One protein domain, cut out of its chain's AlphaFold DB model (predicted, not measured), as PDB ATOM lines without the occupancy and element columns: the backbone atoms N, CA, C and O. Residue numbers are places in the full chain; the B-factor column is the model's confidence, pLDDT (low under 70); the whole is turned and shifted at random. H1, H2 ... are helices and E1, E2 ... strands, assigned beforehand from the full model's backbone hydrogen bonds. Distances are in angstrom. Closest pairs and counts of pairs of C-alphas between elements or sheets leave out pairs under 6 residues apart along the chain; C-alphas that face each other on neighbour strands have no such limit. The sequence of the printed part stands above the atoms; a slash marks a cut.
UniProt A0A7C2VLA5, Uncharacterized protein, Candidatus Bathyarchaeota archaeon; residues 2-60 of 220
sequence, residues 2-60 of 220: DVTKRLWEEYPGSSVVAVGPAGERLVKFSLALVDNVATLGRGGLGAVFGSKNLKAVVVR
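This is residues 2 to 60 of the 220 residues of an uncharacterized protein of Candidatus Bathyarchaeota archaeon (UniProt A0A7C2VLA5). A small twisted antiparallel sheet of four strands makes the core, with helix H1 over E1 and E4 on one face, slantwise to the strands, and helix H3 crossing E1 on the other face. The short helix H2 follows the last residue of E1 closely and packs on H3, off the sheet. These are three layers, helices on both faces of one sheet, with H1 and H3 as the two helix layers. The printed part has 59 residues with three named helices and four named strands, in the order H1 E1 H2 E2 E3 H3 E4; the sheet's order is E3 E2 E1 E4, and the class is mixed, helices and strands. The whole is compact, with a radius of gyration of the C-alphas of 10.8 A, and elongated, spanning 32 by 20 by 17 A.

The longest strand, E1, is residues 15 to 19, 13.7 A from first to last C-alpha, with C-alpha 15 at (45.494, -36.644, 9.090). E4 is residues 56 to 59, 9.9 A long, ending at C-alpha 59 (40.444, -34.873, 9.443). E2 is residues 32 to 34, 6.7 A, and E3 is residues 38 to 40, 6.5 A. H1 is residues 2 to 10, 12.4 A, beginning at C-alpha 2 (46.904, -49.975, 4.807). H3 is residues 45 to 51, 9.9 A, and H2 is residues 21 to 24, 4.9 A.

E1 and E4 are antiparallel at 172 degrees, with N 17 and O 57 2.9 A apart and N 57 and O 17 2.8 A apart, within hydrogen-bond range. E2 and E1 are antiparallel at 163 degrees, with N 33 and O 18 2.8 A apart. E2 and E3 form a hairpin, antiparallel at 144 degrees, with N 34 and O 38 2.8 A apart. H1 is on the sheet over E1 and E4, at a height over the sheet of 9.4 A; its line stands at 32 degrees to E1 on the local plane, only just slantwise to the strands. The closest C-alphas of H1 and E1, those of Thr 4 and Val 16, are 6.2 A apart. H3 is on the opposite face at a height of 8.8 A, over E1 and across the strands, at 81 degrees to E1 on the local plane. The closest C-alphas of H3 and E1, those of Gly 46 and Val 19, are 5.6 A apart. H2 is not on the sheet; it touches H3, the closest C-alphas being those of Gly 23 and Gly 46, 4.0 A apart. H1 is apart from H2 and H3. In H1 and H3 every O i to N i+4 pair is within hydrogen-bond range, and H2 is too short for such a pair.

The two C-alphas farthest apart, those of Pro 12 and Lys 28, are 32.0 A apart. The printed part has no cut and no long link; the link from H2 to E2 is short, and the other links are tight. The mean pLDDT of the printed part is 97.2, and no printed residue is under 70.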
ATOM      1  N   ASP A   2      47.617 -50.028   6.100       94.81
ATOM      2  CA  ASP A   2      46.904 -49.975   4.807       94.81
ATOM      3  C   ASP A   2      45.680 -49.055   4.804       94.81
ATOM      4  O   ASP A   2      45.439 -48.332   3.843       94.81
ATOM      5  N   VAL A   3      44.941 -49.027   5.915       96.81
ATOM      6  CA  VAL A   3      43.767 -48.157   6.096       96.81
ATOM      7  C   VAL A   3      44.153 -46.691   5.946       96.81
ATOM      8  O   VAL A   3      43.537 -45.975   5.169       96.81
ATOM      9  N   THR A   4      45.201 -46.253   6.644       97.00
ATOM     10  CA  THR A   4      45.697 -44.877   6.559       97.00
ATOM     11  C   THR A   4      46.204 -44.549   5.156       97.00
ATOM     12  O   THR A   4      45.861 -43.496   4.634       97.00
ATOM     13  N   LYS A   5      46.955 -45.463   4.516       95.75
ATOM     14  CA  LYS A   5      47.454 -45.271   3.140       95.75
ATOM     15  C   LYS A   5      46.295 -45.064   2.158       95.75
ATOM     16  O   LYS A   5      46.277 -44.071   1.441       95.75
ATOM     17  N   ARG A   6      45.274 -45.925   2.217       97.94
ATOM     18  CA  ARG A   6      44.061 -45.803   1.396       97.94
ATOM     19  C   ARG A   6      43.291 -44.506   1.668       97.94
ATOM     20  O   ARG A   6      42.814 -43.868   0.738       97.94
ATOM     21  N   LEU A   7      43.172 -44.097   2.931       98.31
ATOM     22  CA  LEU A   7      42.476 -42.858   3.289       98.31
ATOM     23  C   LEU A   7      43.245 -41.609   2.843       98.31
ATOM     24  O   LEU A   7      42.608 -40.617   2.512       98.31
ATOM     25  N   TRP A   8      44.576 -41.648   2.767       97.56
ATOM     26  CA  TRP A   8      45.358 -40.566   2.160       97.56
ATOM     27  C   TRP A   8      45.193 -40.475   0.643       97.56
ATOM     28  O   TRP A   8      45.203 -39.367   0.112       97.56
ATOM     29  N   GLU A   9      45.030 -41.603  -0.052       97.94
ATOM     30  CA  GLU A   9      44.717 -41.613  -1.489       97.94
ATOM     31  C   GLU A   9      43.333 -41.006  -1.762       97.94
ATOM     32  O   GLU A   9      43.171 -40.218  -2.692       97.94
ATOM     33  N   GLU A  10      42.346 -41.333  -0.924       98.00
ATOM     34  CA  GLU A  10      40.973 -40.829  -1.047       98.00
ATOM     35  C   GLU A  10      40.833 -39.371  -0.572       98.00
ATOM     36  O   GLU A  10      40.138 -38.569  -1.201       98.00
ATOM     37  N   TYR A  11      41.540 -38.998   0.499       97.56
ATOM     38  CA  TYR A  11      41.515 -37.667   1.111       97.56
ATOM     39  C   TYR A  11      42.926 -37.056   1.216       97.56
ATOM     40  O   TYR A  11      43.472 -36.916   2.314       97.56
ATOM     41  N   PRO A  12      43.534 -36.611   0.100       96.31
ATOM     42  CA  PRO A  12      44.877 -36.043   0.124       96.31
ATOM     43  C   PRO A  12      45.010 -34.850   1.082       96.31
ATOM     44  O   PRO A  12      44.169 -33.943   1.099       96.31
ATOM     45  N   GLY A  13      46.096 -34.837   1.861       94.38
ATOM     46  CA  GLY A  13      46.392 -33.782   2.837       94.38
ATOM     47  C   GLY A  13      45.584 -33.860   4.138       94.38
ATOM     48  O   GLY A  13      45.488 -32.859   4.846       94.38
ATOM     49  N   SER A  14      44.974 -35.007   4.446       97.44
ATOM     50  CA  SER A  14      44.334 -35.267   5.741       97.44
ATOM     51  C   SER A  14      45.286 -35.910   6.752       97.44
ATOM     52  O   SER A  14      46.179 -36.661   6.362       97.44
ATOM     53  N   SER A  15      44.990 -35.750   8.041       97.56
ATOM     54  CA  SER A  15      45.494 -36.644   9.090       97.56
ATOM     55  C   SER A  15      44.465 -37.720   9.430       97.56
ATOM     56  O   SER A  15      43.254 -37.497   9.344       97.56
ATOM     57  N   VAL A  16      44.949 -38.891   9.829       98.31
ATOM     58  CA  VAL A  16      44.139 -40.081  10.091       98.31
ATOM     59  C   VAL A  16      44.497 -40.667  11.448       98.31
ATOM     60  O   VAL A  16      45.659 -40.948  11.730       98.31
ATOM     61  N   VAL A  17      43.481 -40.932  12.265       98.31
ATOM     62  CA  VAL A  17      43.589 -41.827  13.423       98.31
ATOM     63  C   VAL A  17      42.868 -43.120  13.077       98.31
ATOM     64  O   VAL A  17      41.660 -43.093  12.858       98.31
ATOM     65  N   ALA A  18      43.575 -44.246  13.022       98.38
ATOM     66  CA  ALA A  18      43.009 -45.538  12.634       98.38
ATOM     67  C   ALA A  18      43.347 -46.640  13.641       98.38
ATOM     68  O   ALA A  18      44.402 -46.616  14.274       98.38
ATOM     69  N   VAL A  19      42.469 -47.639  13.759       98.50
ATOM     70  CA  VAL A  19      42.713 -48.835  14.583       98.50
ATOM     71  C   VAL A  19      43.012 -50.055  13.726       98.50
ATOM     72  O   VAL A  19      42.511 -50.185  12.607       98.50
ATOM     73  N   GLY A  20      43.839 -50.961  14.242       97.81
ATOM     74  CA  GLY A  20      44.131 -52.249  13.612       97.81
ATOM     75  C   GLY A  20      43.134 -53.354  14.001       97.81
ATOM     76  O   GLY A  20      42.200 -53.107  14.772       97.81
ATOM     77  N   PRO A  21      43.345 -54.585  13.505       98.50
ATOM     78  CA  PRO A  21      42.540 -55.758  13.855       98.50
ATOM     79  C   PRO A  21      42.393 -56.018  15.360       98.50
ATOM     80  O   PRO A  21      41.371 -56.541  15.797       98.50
ATOM     81  N   ALA A  22      43.381 -55.652  16.183       98.44
ATOM     82  CA  ALA A  22      43.271 -55.801  17.634       98.44
ATOM     83  C   ALA A  22      42.179 -54.900  18.230       98.44
ATOM     84  O   ALA A  22      41.462 -55.322  19.138       98.44
ATOM     85  N   GLY A  23      42.024 -53.684  17.697       98.56
ATOM     86  CA  GLY A  23      40.941 -52.781  18.076       98.56
ATOM     87  C   GLY A  23      39.579 -53.328  17.657       98.56
ATOM     88  O   GLY A  23      38.673 -53.405  18.481       98.56
ATOM     89  N   GLU A  24      39.465 -53.810  16.416       98.69
ATOM     90  CA  GLU A  24      38.245 -54.451  15.888       98.69
ATOM     91  C   GLU A  24      37.805 -55.655  16.731       98.69
ATOM     92  O   GLU A  24      36.616 -55.860  16.960       98.69
ATOM     93  N   ARG A  25      38.771 -56.429  17.240       98.62
ATOM     94  CA  ARG A  25      38.542 -57.603  18.096       98.62
ATOM     95  C   ARG A  25      38.490 -57.284  19.591       98.62
ATOM     96  O   ARG A  25      38.506 -58.199  20.409       98.62
ATOM     97  N   LEU A  26      38.415 -56.006  19.960       98.50
ATOM     98  CA  LEU A  26      38.242 -55.544  21.341       98.50
ATOM     99  C   LEU A  26      39.357 -55.987  22.306       98.50
ATOM    100  O   LEU A  26      39.121 -56.133  23.511       98.50
ATOM    101  N   VAL A  27      40.582 -56.173  21.803       98.56
ATOM    102  CA  VAL A  27      41.742 -56.488  22.645       98.56
ATOM    103  C   VAL A  27      41.967 -55.334  23.619       98.56
ATOM    104  O   VAL A  27      42.129 -54.184  23.208       98.56
ATOM    105  N   LYS A  28      41.988 -55.632  24.922       97.94
ATOM    106  CA  LYS A  28      41.962 -54.626  26.003       97.94
ATOM    107  C   LYS A  28      43.141 -53.654  25.994       97.94
ATOM    108  O   LYS A  28      43.019 -52.555  26.514       97.94
ATOM    109  N   PHE A  29      44.252 -54.044  25.382       97.94
ATOM    110  CA  PHE A  29      45.459 -53.232  25.231       97.94
ATOM    111  C   PHE A  29      45.728 -52.854  23.764       97.94
ATOM    112  O   PHE A  29      46.866 -52.639  23.362       97.94
ATOM    113  N   SER A  30      44.681 -52.780  22.939       98.31
ATOM    114  CA  SER A  30      44.797 -52.254  21.577       98.31
ATOM    115  C   SER A  30      44.890 -50.726  21.550       98.31
ATOM    116  O   SER A  30      44.320 -50.016  22.385       98.31
ATOM    117  N   LEU A  31      45.602 -50.229  20.546       97.19
ATOM    118  CA  LEU A  31      45.917 -48.826  20.313       97.19
ATOM    119  C   LEU A  31      45.296 -48.333  19.003       97.19
ATOM    120  O   LEU A  31      44.900 -49.118  18.136       97.19
ATOM    121  N   ALA A  32      45.266 -47.012  18.852       97.56
ATOM    122  CA  ALA A  32      45.131 -46.363  17.557       97.56
ATOM    123  C   ALA A  32      46.500 -45.859  17.076       97.56
ATOM    124  O   ALA A  32      47.375 -45.549  17.888       97.56
ATOM    125  N   LEU A  33      46.665 -45.748  15.759       96.25
ATOM    126  CA  LEU A  33      47.804 -45.084  15.135       96.25
ATOM    127  C   LEU A  33      47.364 -43.759  14.516       96.25
ATOM    128  O   LEU A  33      46.350 -43.711  13.820       96.25
ATOM    129  N   VAL A  34      48.152 -42.711  14.743       96.56
ATOM    130  CA  VAL A  34      48.018 -41.400  14.099       96.56
ATOM    131  C   VAL A  34      49.013 -41.330  12.951       96.56
ATOM    132  O   VAL A  34      50.223 -41.449  13.170       96.56
ATOM    133  N   ASP A  35      48.505 -41.156  11.733       95.38
ATOM    134  CA  ASP A  35      49.302 -40.995  10.513       95.38
ATOM    135  C   ASP A  35      50.326 -42.126  10.306       95.38
ATOM    136  O   ASP A  35      51.419 -41.916   9.797       95.38
ATOM    137  N   ASN A  36      49.978 -43.346  10.741       93.75
ATOM    138  CA  ASN A  36      50.842 -44.535  10.821       93.75
ATOM    139  C   ASN A  36      52.064 -44.432  11.750       93.75
ATOM    140  O   ASN A  36      52.672 -45.465  12.005       93.75
ATOM    141  N   VAL A  37      52.416 -43.256  12.276       92.50
ATOM    142  CA  VAL A  37      53.673 -43.059  13.019       92.50
ATOM    143  C   VAL A  37      53.466 -43.023  14.526       92.50
ATOM    144  O   VAL A  37      54.192 -43.683  15.270       92.50
ATOM    145  N   ALA A  38      52.515 -42.213  14.998       93.00
ATOM    146  CA  ALA A  38      52.311 -42.022  16.430       93.00
ATOM    147  C   ALA A  38      51.366 -43.085  16.982       93.00
ATOM    148  O   ALA A  38      50.322 -43.348  16.391       93.00
ATOM    149  N   THR A  39      51.690 -43.650  18.136       93.31
ATOM    150  CA  THR A  39      50.769 -44.515  18.874       93.31
ATOM    151  C   THR A  39      49.905 -43.679  19.820       93.31
ATOM    152  O   THR A  39      50.356 -42.680  20.383       93.31
ATOM    153  N   LEU A  40      48.636 -44.057  19.992       94.56
ATOM    154  CA  LEU A  40      47.702 -43.356  20.872       94.56
ATOM    155  C   LEU A  40      46.825 -44.334  21.655       94.56
ATOM    156  O   LEU A  40      46.222 -45.251  21.094       94.56
ATOM    157  N   GLY A  41      46.685 -44.059  22.954       92.50
ATOM    158  CA  GLY A  41      45.617 -44.632  23.769       92.50
ATOM    159  C   GLY A  41      45.942 -45.963  24.439       92.50
ATOM    160  O   GLY A  41      45.095 -46.862  24.470       92.50
ATOM    161  N   ARG A  42      47.150 -46.078  25.012       94.50
ATOM    162  CA  ARG A  42      47.471 -47.147  25.968       94.50
ATOM    163  C   ARG A  42      46.393 -47.192  27.050       94.50
ATOM    164  O   ARG A  42      45.974 -46.150  27.544       94.50
ATOM    165  N   GLY A  43      45.921 -48.396  27.365       93.19
ATOM    166  CA  GLY A  43      44.703 -48.596  28.161       93.19
ATOM    167  C   GLY A  43      43.453 -48.941  27.341       93.19
ATOM    168  O   GLY A  43      42.372 -49.032  27.915       93.19
ATOM    169  N   GLY A  44      43.583 -49.170  26.028       97.00
ATOM    170  CA  GLY A  44      42.541 -49.831  25.234       97.00
ATOM    171  C   GLY A  44      41.691 -48.916  24.359       97.00
ATOM    172  O   GLY A  44      40.550 -49.263  24.051       97.00
ATOM    173  N   LEU A  45      42.216 -47.762  23.927       98.25
ATOM    174  CA  LEU A  45      41.494 -46.875  23.006       98.25
ATOM    175  C   LEU A  45      41.082 -47.594  21.714       98.25
ATOM    176  O   LEU A  45      39.984 -47.356  21.208       98.25
ATOM    177  N   GLY A  46      41.924 -48.504  21.211       98.38
ATOM    178  CA  GLY A  46      41.616 -49.294  20.021       98.38
ATOM    179  C   GLY A  46      40.334 -50.118  20.182       98.38
ATOM    180  O   GLY A  46      39.492 -50.145  19.285       98.38
ATOM    181  N   ALA A  47      40.135 -50.720  21.355       98.69
ATOM    182  CA  ALA A  47      38.951 -51.510  21.668       98.69
ATOM    183  C   ALA A  47      37.710 -50.629  21.829       98.69
ATOM    184  O   ALA A  47      36.614 -51.038  21.452       98.69
ATOM    185  N   VAL A  48      37.866 -49.406  22.346       98.56
ATOM    186  CA  VAL A  48      36.766 -48.431  22.411       98.56
ATOM    187  C   VAL A  48      36.288 -48.063  21.004       98.56
ATOM    188  O   VAL A  48      35.083 -48.080  20.755       98.56
ATOM    189  N   PHE A  49      37.205 -47.799  20.072       98.62
ATOM    190  CA  PHE A  49      36.882 -47.605  18.652       98.62
ATOM    191  C   PHE A  49      36.155 -48.822  18.062       98.62
ATOM    192  O   PHE A  49      35.057 -48.678  17.519       98.62
ATOM    193  N   GLY A  50      36.707 -50.027  18.247       98.62
ATOM    194  CA  GLY A  50      36.101 -51.272  17.763       98.62
ATOM    195  C   GLY A  50      34.694 -51.516  18.312       98.62
ATOM    196  O   GLY A  50      33.786 -51.827  17.550       98.62
ATOM    197  N   SER A  51      34.461 -51.259  19.606       98.69
ATOM    198  CA  SER A  51      33.141 -51.414  20.246       98.69
ATOM    199  C   SER A  51      32.058 -50.499  19.669       98.69
ATOM    200  O   SER A  51      30.869 -50.736  19.864       98.69
ATOM    201  N   LYS A  52      32.474 -49.440  18.968       98.69
ATOM    202  CA  LYS A  52      31.596 -48.479  18.299       98.69
ATOM    203  C   LYS A  52      31.540 -48.705  16.788       98.69
ATOM    204  O   LYS A  52      30.969 -47.874  16.089       98.69
ATOM    205  N   ASN A  53      32.130 -49.793  16.287       98.44
ATOM    206  CA  ASN A  53      32.314 -50.059  14.860       98.44
ATOM    207  C   ASN A  53      32.996 -48.889  14.117       98.44
ATOM    208  O   ASN A  53      32.703 -48.623  12.953       98.44
ATOM    209  N   LEU A  54      33.904 -48.171  14.791       98.62
ATOM    210  CA  LEU A  54      34.629 -47.031  14.230       98.62
ATOM    211  C   LEU A  54      36.038 -47.461  13.813       98.62
ATOM    212  O   LEU A  54      36.891 -47.716  14.660       98.62
ATOM    213  N   LYS A  55      36.300 -47.517  12.502       98.56
ATOM    214  CA  LYS A  55      37.601 -47.950  11.967       98.56
ATOM    215  C   LYS A  55      38.672 -46.859  12.011       98.56
ATOM    216  O   LYS A  55      39.833 -47.133  12.317       98.56
ATOM    217  N   ALA A  56      38.290 -45.638  11.658       98.62
ATOM    218  CA  ALA A  56      39.193 -44.506  11.590       98.62
ATOM    219  C   ALA A  56      38.427 -43.184  11.689       98.62
ATOM    220  O   ALA A  56      37.229 -43.126  11.410       98.62
ATOM    221  N   VAL A  57      39.145 -42.127  12.048       98.50
ATOM    222  CA  VAL A  57      38.713 -40.733  11.944       98.50
ATOM    223  C   VAL A  57      39.685 -40.029  11.008       98.50
ATOM    224  O   VAL A  57      40.895 -40.072  11.232       98.50
ATOM    225  N   VAL A  58      39.154 -39.392   9.968       98.56
ATOM    226  CA  VAL A  58      39.923 -38.621   8.986       98.56
ATOM    227  C   VAL A  58      39.588 -37.153   9.157       98.56
ATOM    228  O   VAL A  58      38.413 -36.785   9.202       98.56
ATOM    229  N   VAL A  59      40.612 -36.313   9.259       98.06
ATOM    230  CA  VAL A  59      40.444 -34.873   9.443       98.06
ATOM    231  C   VAL A  59      41.281 -34.129   8.414       98.06
ATOM    232  O   VAL A  59      42.489 -34.326   8.311       98.06
ATOM    233  N   ARG A  60      40.631 -33.225   7.679       96.75
ATOM    234  CA  ARG A  60      41.278 -32.236   6.818       96.75
ATOM    235  C   ARG A  60      40.696 -30.869   7.142       96.75
ATOM    236  O   ARG A  60      39.481 -30.696   7.129       96.75
TER     237      ARG A  60